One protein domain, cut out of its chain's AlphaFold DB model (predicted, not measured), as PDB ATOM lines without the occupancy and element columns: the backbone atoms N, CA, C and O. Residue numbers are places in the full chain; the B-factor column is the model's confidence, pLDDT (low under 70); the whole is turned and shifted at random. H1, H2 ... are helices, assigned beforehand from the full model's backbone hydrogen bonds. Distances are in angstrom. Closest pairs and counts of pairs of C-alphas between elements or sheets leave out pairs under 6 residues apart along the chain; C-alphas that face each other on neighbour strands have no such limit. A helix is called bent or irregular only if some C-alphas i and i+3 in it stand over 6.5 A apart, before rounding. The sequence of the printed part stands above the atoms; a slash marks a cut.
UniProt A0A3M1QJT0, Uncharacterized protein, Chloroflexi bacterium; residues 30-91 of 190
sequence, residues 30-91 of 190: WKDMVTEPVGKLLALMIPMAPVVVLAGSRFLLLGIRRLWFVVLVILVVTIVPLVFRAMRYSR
ATOM      1  N   TRP A  30    -122.284 -59.882 134.689       94.62
ATOM      2  CA  TRP A  30    -123.192 -60.879 134.129       94.62
ATOM      3  C   TRP A  30    -122.479 -61.775 133.111       94.62
ATOM      4  O   TRP A  30    -122.605 -62.999 133.175       94.62
ATOM      5  N   LYS A  31    -121.674 -61.186 132.219       93.62
ATOM      6  CA  LYS A  31    -120.874 -61.930 131.243       93.62
ATOM      7  C   LYS A  31    -119.916 -62.883 131.949       93.62
ATOM      8  O   LYS A  31    -119.951 -64.072 131.648       93.62
ATOM      9  N   ASP A  32    -119.144 -62.402 132.921       91.56
ATOM     10  CA  ASP A  32    -118.191 -63.216 133.686       91.56
ATOM     11  C   ASP A  32    -118.876 -64.389 134.401       91.56
ATOM     12  O   ASP A  32    -118.324 -65.487 134.514       91.56
ATOM     13  N   MET A  33    -120.102 -64.191 134.887       91.06
ATOM     14  CA  MET A  33    -120.889 -65.259 135.503       91.06
ATOM     15  C   MET A  33    -121.341 -66.327 134.512       91.06
ATOM     16  O   MET A  33    -121.343 -67.518 134.849       91.06
ATOM     17  N   VAL A  34    -121.741 -65.911 133.310       91.25
ATOM     18  CA  VAL A  34    -122.240 -66.801 132.258       91.25
ATOM     19  C   VAL A  34    -121.097 -67.558 131.582       91.25
ATOM     20  O   VAL A  34    -121.239 -68.755 131.354       91.25
ATOM     21  N   THR A  35    -119.963 -66.909 131.307       88.81
ATOM     22  CA  THR A  35    -118.867 -67.476 130.502       88.81
ATOM     23  C   THR A  35    -117.864 -68.317 131.288       88.81
ATOM     24  O   THR A  35    -117.129 -69.092 130.680       88.81
ATOM     25  N   GLU A  36    -117.829 -68.235 132.621       85.88
ATOM     26  CA  GLU A  36    -116.869 -68.996 133.440       85.88
ATOM     27  C   GLU A  36    -116.823 -70.509 133.128       85.88
ATOM     28  O   GLU A  36    -115.720 -71.050 132.996       85.88
ATOM     29  N   PRO A  37    -117.956 -71.226 132.964       81.31
ATOM     30  CA  PRO A  37    -117.916 -72.648 132.629       81.31
ATOM     31  C   PRO A  37    -117.296 -72.908 131.257       81.31
ATOM     32  O   PRO A  37    -116.630 -73.922 131.083       81.31
ATOM     33  N   VAL A  38    -117.474 -71.987 130.303       82.56
ATOM     34  CA  VAL A  38    -116.888 -72.093 128.959       82.56
ATOM     35  C   VAL A  38    -115.374 -72.062 129.052       82.56
ATOM     36  O   VAL A  38    -114.720 -72.891 128.437       82.56
ATOM     37  N   GLY A  39    -114.814 -71.172 129.876       80.75
ATOM     38  CA  GLY A  39    -113.372 -71.131 130.116       80.75
ATOM     39  C   GLY A  39    -112.838 -72.455 130.669       80.75
ATOM     40  O   GLY A  39    -111.828 -72.957 130.184       80.75
ATOM     41  N   LYS A  40    -113.551 -73.068 131.627       83.44
ATOM     42  CA  LYS A  40    -113.178 -74.377 132.198       83.44
ATOM     43  C   LYS A  40    -113.298 -75.513 131.179       83.44
ATOM     44  O   LYS A  40    -112.405 -76.350 131.105       83.44
ATOM     45  N   LEU A  41    -114.368 -75.527 130.383       81.00
ATOM     46  CA  LEU A  41    -114.566 -76.510 129.314       81.00
ATOM     47  C   LEU A  41    -113.489 -76.383 128.233       81.00
ATOM     48  O   LEU A  41    -112.879 -77.382 127.872       81.00
ATOM     49  N   LEU A  42    -113.206 -75.167 127.761       81.38
ATOM     50  CA  LEU A  42    -112.152 -74.912 126.779       81.38
ATOM     51  C   LEU A  42    -110.778 -75.325 127.314       81.38
ATOM     52  O   LEU A  42    -110.032 -75.993 126.604       81.38
ATOM     53  N   ALA A  43    -110.470 -75.002 128.572       85.25
ATOM     54  CA  ALA A  43    -109.231 -75.436 129.212       85.25
ATOM     55  C   ALA A  43    -109.115 -76.969 129.277       85.25
ATOM     56  O   ALA A  43    -108.033 -77.503 129.051       85.25
ATOM     57  N   LEU A  44    -110.225 -77.680 129.519       83.81
ATOM     58  CA  LEU A  44    -110.273 -79.145 129.489       83.81
ATOM     59  C   LEU A  44    -110.131 -79.714 128.065       83.81
ATOM     60  O   LEU A  44    -109.607 -80.812 127.893       83.81
ATOM     61  N   MET A  45    -110.562 -78.980 127.034       78.75
ATOM     62  CA  MET A  45    -110.428 -79.416 125.642       78.75
ATOM     63  C   MET A  45    -108.986 -79.356 125.121       78.75
ATOM     64  O   MET A  45    -108.630 -80.166 124.267       78.75
ATOM     65  N   ILE A  46    -108.145 -78.455 125.641       84.12
ATOM     66  CA  ILE A  46    -106.735 -78.321 125.228       84.12
ATOM     67  C   ILE A  46    -105.959 -79.651 125.347       84.12
ATOM     68  O   ILE A  46    -105.404 -80.087 124.338       84.12
ATOM     69  N   PRO A  47    -105.930 -80.348 126.502       84.50
ATOM     70  CA  PRO A  47    -105.237 -81.634 126.616       84.50
ATOM     71  C   PRO A  47    -105.939 -82.774 125.860       84.50
ATOM     72  O   PRO A  47    -105.297 -83.765 125.521       84.50
ATOM     73  N   MET A  48    -107.234 -82.644 125.559       77.69
ATOM     74  CA  MET A  48    -107.979 -83.634 124.772       77.69
ATOM     75  C   MET A  48    -107.686 -83.540 123.270       77.69
ATOM     76  O   MET A  48    -107.815 -84.539 122.564       77.69
ATOM     77  N   ALA A  49    -107.260 -82.378 122.771       75.75
ATOM     78  CA  ALA A  49    -106.932 -82.174 121.363       75.75
ATOM     79  C   ALA A  49    -105.921 -83.204 120.806       75.75
ATOM     80  O   ALA A  49    -106.243 -83.838 119.799       75.75
ATOM     81  N   PRO A  50    -104.755 -83.469 121.435       77.31
ATOM     82  CA  PRO A  50    -103.823 -84.482 120.937       77.31
ATOM     83  C   PRO A  50    -104.397 -85.903 120.981       77.31
ATOM     84  O   PRO A  50    -104.128 -86.683 120.074       77.31
ATOM     85  N   VAL A  51    -105.238 -86.240 121.968       79.19
ATOM     86  CA  VAL A  51    -105.915 -87.551 122.044       79.19
ATOM     87  C   VAL A  51    -106.878 -87.731 120.872       79.19
ATOM     88  O   VAL A  51    -106.884 -88.780 120.231       79.19
ATOM     89  N   VAL A  52    -107.654 -86.694 120.552       72.25
ATOM     90  CA  VAL A  52    -108.571 -86.693 119.405       72.25
ATOM     91  C   VAL A  52    -107.803 -86.779 118.086       72.25
ATOM     92  O   VAL A  52    -108.230 -87.501 117.191       72.25
ATOM     93  N   VAL A  53    -106.657 -86.103 117.963       71.06
ATOM     94  CA  VAL A  53    -105.801 -86.171 116.766       71.06
ATOM     95  C   VAL A  53    -105.164 -87.559 116.611       71.06
ATOM     96  O   VAL A  53    -105.203 -88.125 115.521       71.06
ATOM     97  N   LEU A  54    -104.647 -88.149 117.694       74.12
ATOM     98  CA  LEU A  54    -104.022 -89.480 117.689       74.12
ATOM     99  C   LEU A  54    -105.038 -90.606 117.438       74.12
ATOM    100  O   LEU A  54    -104.775 -91.517 116.654       74.12
ATOM    101  N   ALA A  55    -106.231 -90.519 118.034       68.69
ATOM    102  CA  ALA A  55    -107.355 -91.408 117.724       68.69
ATOM    103  C   ALA A  55    -107.981 -91.110 116.340       68.69
ATOM    104  O   ALA A  55    -108.686 -91.946 115.765       68.69
ATOM    105  N   GLY A  56    -107.697 -89.924 115.796       59.66
ATOM    106  CA  GLY A  56    -108.262 -89.324 114.591       59.66
ATOM    107  C   GLY A  56    -107.989 -90.083 113.294       59.66
ATOM    108  O   GLY A  56    -108.814 -90.039 112.384       59.66
ATOM    109  N   SER A  57    -106.901 -90.855 113.224       63.19
ATOM    110  CA  SER A  57    -106.583 -91.684 112.049       63.19
ATOM    111  C   SER A  57    -107.687 -92.701 111.725       63.19
ATOM    112  O   SER A  57    -107.907 -93.023 110.562       63.19
ATOM    113  N   ARG A  58    -108.452 -93.146 112.735       63.06
ATOM    114  CA  ARG A  58    -109.637 -94.005 112.561       63.06
ATOM    115  C   ARG A  58    -110.945 -93.217 112.436       63.06
ATOM    116  O   ARG A  58    -111.893 -93.718 111.837       63.06
ATOM    117  N   PHE A  59    -111.004 -91.986 112.952       58.88
ATOM    118  CA  PHE A  59    -112.177 -91.105 112.839       58.88
ATOM    119  C   PHE A  59    -112.281 -90.404 111.477       58.88
ATOM    120  O   PHE A  59    -113.390 -90.082 111.069       58.88
ATOM    121  N   LEU A  60    -111.184 -90.225 110.732       57.44
ATOM    122  CA  LEU A  60    -111.214 -89.706 109.354       57.44
ATOM    123  C   LEU A  60    -112.004 -90.606 108.384       57.44
ATOM    124  O   LEU A  60    -112.516 -90.126 107.378       57.44
ATOM    125  N   LEU A  61    -112.169 -91.893 108.715       59.53
ATOM    126  CA  LEU A  61    -113.037 -92.828 107.984       59.53
ATOM    127  C   LEU A  61    -114.535 -92.610 108.270       59.53
ATOM    128  O   LEU A  61    -115.394 -93.140 107.563       59.53
ATOM    129  N   LEU A  62    -114.885 -91.830 109.296       58.94
ATOM    130  CA  LEU A  62    -116.260 -91.422 109.560       58.94
ATOM    131  C   LEU A  62    -116.577 -90.254 108.624       58.94
ATOM    132  O   LEU A  62    -116.264 -89.107 108.923       58.94
ATOM    133  N   GLY A  63    -117.178 -90.557 107.471       72.81
ATOM    134  CA  GLY A  63    -117.471 -89.567 106.431       72.81
ATOM    135  C   GLY A  63    -118.156 -88.288 106.939       72.81
ATOM    136  O   GLY A  63    -118.804 -88.282 107.987       72.81
ATOM    137  N   ILE A  64    -118.056 -87.214 106.145       76.88
ATOM    138  CA  ILE A  64    -118.478 -85.820 106.426       76.88
ATOM    139  C   ILE A  64    -119.799 -85.701 107.212       76.88
ATOM    140  O   ILE A  64    -119.928 -84.862 108.103       76.88
ATOM    141  N   ARG A  65    -120.777 -86.570 106.931       78.81
ATOM    142  CA  ARG A  65    -122.078 -86.600 107.616       78.81
ATOM    143  C   ARG A  65    -121.968 -86.884 109.120       78.81
ATOM    144  O   ARG A  65    -122.684 -86.265 109.896       78.81
ATOM    145  N   ARG A  66    -121.081 -87.790 109.549       76.81
ATOM    146  CA  ARG A  66    -120.872 -88.115 110.974       76.81
ATOM    147  C   ARG A  66    -120.128 -86.997 111.706       76.81
ATOM    148  O   ARG A  66    -120.466 -86.708 112.848       76.81
ATOM    149  N   LEU A  67    -119.191 -86.322 111.034       77.94
ATOM    150  CA  LEU A  67    -118.486 -85.166 111.596       77.94
ATOM    151  C   LEU A  67    -119.452 -84.012 111.920       77.94
ATOM    152  O   LEU A  67    -119.378 -83.442 113.004       77.94
ATOM    153  N   TRP A  68    -120.412 -83.729 111.032       83.25
ATOM    154  CA  TRP A  68    -121.455 -82.725 111.280       83.25
ATOM    155  C   TRP A  68    -122.301 -83.027 112.520       83.25
ATOM    156  O   TRP A  68    -122.573 -82.119 113.304       83.25
ATOM    157  N   PHE A  69    -122.674 -84.292 112.740       84.38
ATOM    158  CA  PHE A  69    -123.386 -84.688 113.958       84.38
ATOM    159  C   PHE A  69    -122.549 -84.445 115.215       84.38
ATOM    160  O   PHE A  69    -123.077 -83.938 116.199       84.38
ATOM    161  N   VAL A  70    -121.248 -84.749 115.187       81.38
ATOM    162  CA  VAL A  70    -120.352 -84.489 116.326       81.38
ATOM    163  C   VAL A  70    -120.268 -82.990 116.627       81.38
ATOM    164  O   VAL A  70    -120.433 -82.593 117.779       81.38
ATOM    165  N   VAL A  71    -120.085 -82.150 115.603       84.62
ATOM    166  CA  VAL A  71    -120.061 -80.684 115.764       84.62
ATOM    167  C   VAL A  71    -121.385 -80.174 116.331       84.62
ATOM    168  O   VAL A  71    -121.376 -79.378 117.268       84.62
ATOM    169  N   LEU A  72    -122.517 -80.663 115.820       90.19
ATOM    170  CA  LEU A  72    -123.842 -80.297 116.320       90.19
ATOM    171  C   LEU A  72    -124.010 -80.681 117.795       90.19
ATOM    172  O   LEU A  72    -124.475 -79.866 118.586       90.19
ATOM    173  N   VAL A  73    -123.602 -81.892 118.185       86.00
ATOM    174  CA  VAL A  73    -123.672 -82.348 119.581       86.00
ATOM    175  C   VAL A  73    -122.810 -81.467 120.482       86.00
ATOM    176  O   VAL A  73    -123.300 -81.000 121.506       86.00
ATOM    177  N   ILE A  74    -121.565 -81.171 120.094       84.75
ATOM    178  CA  ILE A  74    -120.676 -80.278 120.856       84.75
ATOM    179  C   ILE A  74    -121.303 -78.887 121.004       84.75
ATOM    180  O   ILE A  74    -121.307 -78.318 122.099       84.75
ATOM    181  N   LEU A  75    -121.874 -78.354 119.920       87.50
ATOM    182  CA  LEU A  75    -122.540 -77.059 119.914       87.50
ATOM    183  C   LEU A  75    -123.722 -77.047 120.892       87.50
ATOM    184  O   LEU A  75    -123.810 -76.158 121.733       87.50
ATOM    185  N   VAL A  76    -124.595 -78.054 120.831       90.94
ATOM    186  CA  VAL A  76    -125.761 -78.179 121.717       90.94
ATOM    187  C   VAL A  76    -125.324 -78.308 123.177       90.94
ATOM    188  O   VAL A  76    -125.809 -77.559 124.025       90.94
ATOM    189  N   VAL A  77    -124.361 -79.186 123.468       85.88
ATOM    190  CA  VAL A  77    -123.826 -79.406 124.822       85.88
ATOM    191  C   VAL A  77    -123.168 -78.144 125.388       85.88
ATOM    192  O   VAL A  77    -123.181 -77.948 126.599       85.88
ATOM    193  N   THR A  78    -122.645 -77.253 124.545       84.75
ATOM    194  CA  THR A  78    -122.010 -76.006 124.997       84.75
ATOM    195  C   THR A  78    -123.009 -74.850 125.114       84.75
ATOM    196  O   THR A  78    -123.015 -74.133 126.115       84.75
ATOM    197  N   ILE A  79    -123.879 -74.659 124.117       89.75
ATOM    198  CA  ILE A  79    -124.805 -73.519 124.049       89.75
ATOM    199  C   ILE A  79    -125.963 -73.677 125.030       89.75
ATOM    200  O   ILE A  79    -126.314 -72.715 125.714       89.75
ATOM    201  N   VAL A  80    -126.560 -74.867 125.127       90.88
ATOM    202  CA  VAL A  80    -127.758 -75.066 125.953       90.88
ATOM    203  C   VAL A  80    -127.491 -74.709 127.424       90.88
ATOM    204  O   VAL A  80    -128.223 -73.873 127.963       90.88
ATOM    205  N   PRO A  81    -126.420 -75.207 128.080       88.50
ATOM    206  CA  PRO A  81    -126.110 -74.812 129.454       88.50
ATOM    207  C   PRO A  81    -125.832 -73.315 129.609       88.50
ATOM    208  O   PRO A  81    -126.204 -72.736 130.631       88.50
ATOM    209  N   LEU A  82    -125.215 -72.671 128.610       89.50
ATOM    210  CA  LEU A  82    -124.971 -71.228 128.638       89.50
ATOM    211  C   LEU A  82    -126.270 -70.433 128.634       89.50
ATOM    212  O   LEU A  82    -126.408 -69.507 129.430       89.50
ATOM    213  N   VAL A  83    -127.232 -70.810 127.789       92.56
ATOM    214  CA  VAL A  83    -128.545 -70.156 127.721       92.56
ATOM    215  C   VAL A  83    -129.297 -70.328 129.039       92.56
ATOM    216  O   VAL A  83    -129.762 -69.341 129.612       92.56
ATOM    217  N   PHE A  84    -129.351 -71.547 129.586       91.69
ATOM    218  CA  PHE A  84    -129.979 -71.789 130.890       91.69
ATOM    219  C   PHE A  84    -129.325 -70.971 132.008       91.69
ATOM    220  O   PHE A  84    -130.012 -70.377 132.842       91.69
ATOM    221  N   ARG A  85    -127.993 -70.886 132.014       90.44
ATOM    222  CA  ARG A  85    -127.229 -70.108 132.995       90.44
ATOM    223  C   ARG A  85    -127.456 -68.602 132.834       90.44
ATOM    224  O   ARG A  85    -127.680 -67.914 133.828       90.44
ATOM    225  N   ALA A  86    -127.479 -68.104 131.602       91.75
ATOM    226  CA  ALA A  86    -127.810 -66.721 131.268       91.75
ATOM    227  C   ALA A  86    -129.212 -66.338 131.758       91.75
ATOM    228  O   ALA A  86    -129.378 -65.303 132.410       91.75
ATOM    229  N   MET A  87    -130.200 -67.203 131.519       91.38
ATOM    230  CA  MET A  87    -131.568 -67.031 132.008       91.38
ATOM    231  C   MET A  87    -131.665 -67.084 133.535       91.38
ATOM    232  O   MET A  87    -132.427 -66.329 134.137       91.38
ATOM    233  N   ARG A  88    -130.899 -67.965 134.184       90.50
ATOM    234  CA  ARG A  88    -130.858 -68.044 135.646       90.50
ATOM    235  C   ARG A  88    -130.300 -66.754 136.246       90.50
ATOM    236  O   ARG A  88    -130.901 -66.199 137.164       90.50
ATOM    237  N   TYR A  89    -129.179 -66.255 135.725       90.06
ATOM    238  CA  TYR A  89    -128.523 -65.073 136.284       90.06
ATOM    239  C   TYR A  89    -129.190 -63.754 135.908       90.06
ATOM    240  O   TYR A  89    -129.097 -62.805 136.684       90.06
ATOM    241  N   SER A  90    -129.943 -63.682 134.807       86.62
ATOM    242  CA  SER A  90    -130.781 -62.504 134.529       86.62
ATOM    243  C   SER A  90    -131.859 -62.286 135.600       86.62
ATOM    244  O   SER A  90    -132.326 -61.165 135.798       86.62
ATOM    245  N   ARG A  91    -132.215 -63.346 136.339       86.81
ATOM    246  CA  ARG A  91    -133.181 -63.331 137.446       86.81
ATOM    247  C   ARG A  91    -132.533 -63.362 138.834       86.81
ATOM    248  O   ARG A  91    -133.254 -63.396 139.831       86.81
TER     249      ARG A  91
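What this domain is: This is residues 30 to 91 of the 190 residues of an uncharacterized protein of Chloroflexi bacterium (UniProt A0A3M1QJT0). A long helical hairpin: H1, kinked near residue 51, and H2 run opposite ways, meet near the two ends of the printed part, and leave a gap between them toward the link. The printed part has 62 residues with two named helices, H1 then H2, and no named strand; the class is all helix. It is loose, with a radius of gyration of the C-alphas of 15.0 A, and flat, spanning 46 by 24 by 10 A.

Where its parts are: H1, residues 30 to 59, begins at C-alpha 30 (-123.192, -60.879, 134.129) and measures 38.6 A. It is irregular: C-alphas 34 and 37 are 7.3 A apart. H2, residues 64 to 90, measures 38.5 A and ends at C-alpha 90 (-130.781, -62.504, 134.529). It is neither bent nor irregular, but only just: C-alphas 78 and 81 are 6.2 A apart.

How they stand to each other: H1 has a kink of 58 degrees near residue 51. H1 touches H2 with residues 30 to 38 alone, and H2 touches H1 with residues 78 to 90 alone; their closest C-alphas, of Val 34 and Ala 86, are 5.7 A apart. This helical hairpin has a shallow tilt of 16 degrees, opposite ways. O i to N i+4 pairs within hydrogen-bond range number 17 of 26 in H1 and 21 of 23 in H2.

The domain as a whole: The C-alphas farthest apart, of Ser 57 and Arg 91, are 46.4 A apart. The printed part has no cut, and the link from H1 to H2 is tight. Residues 55 to 62 have pLDDT under 70.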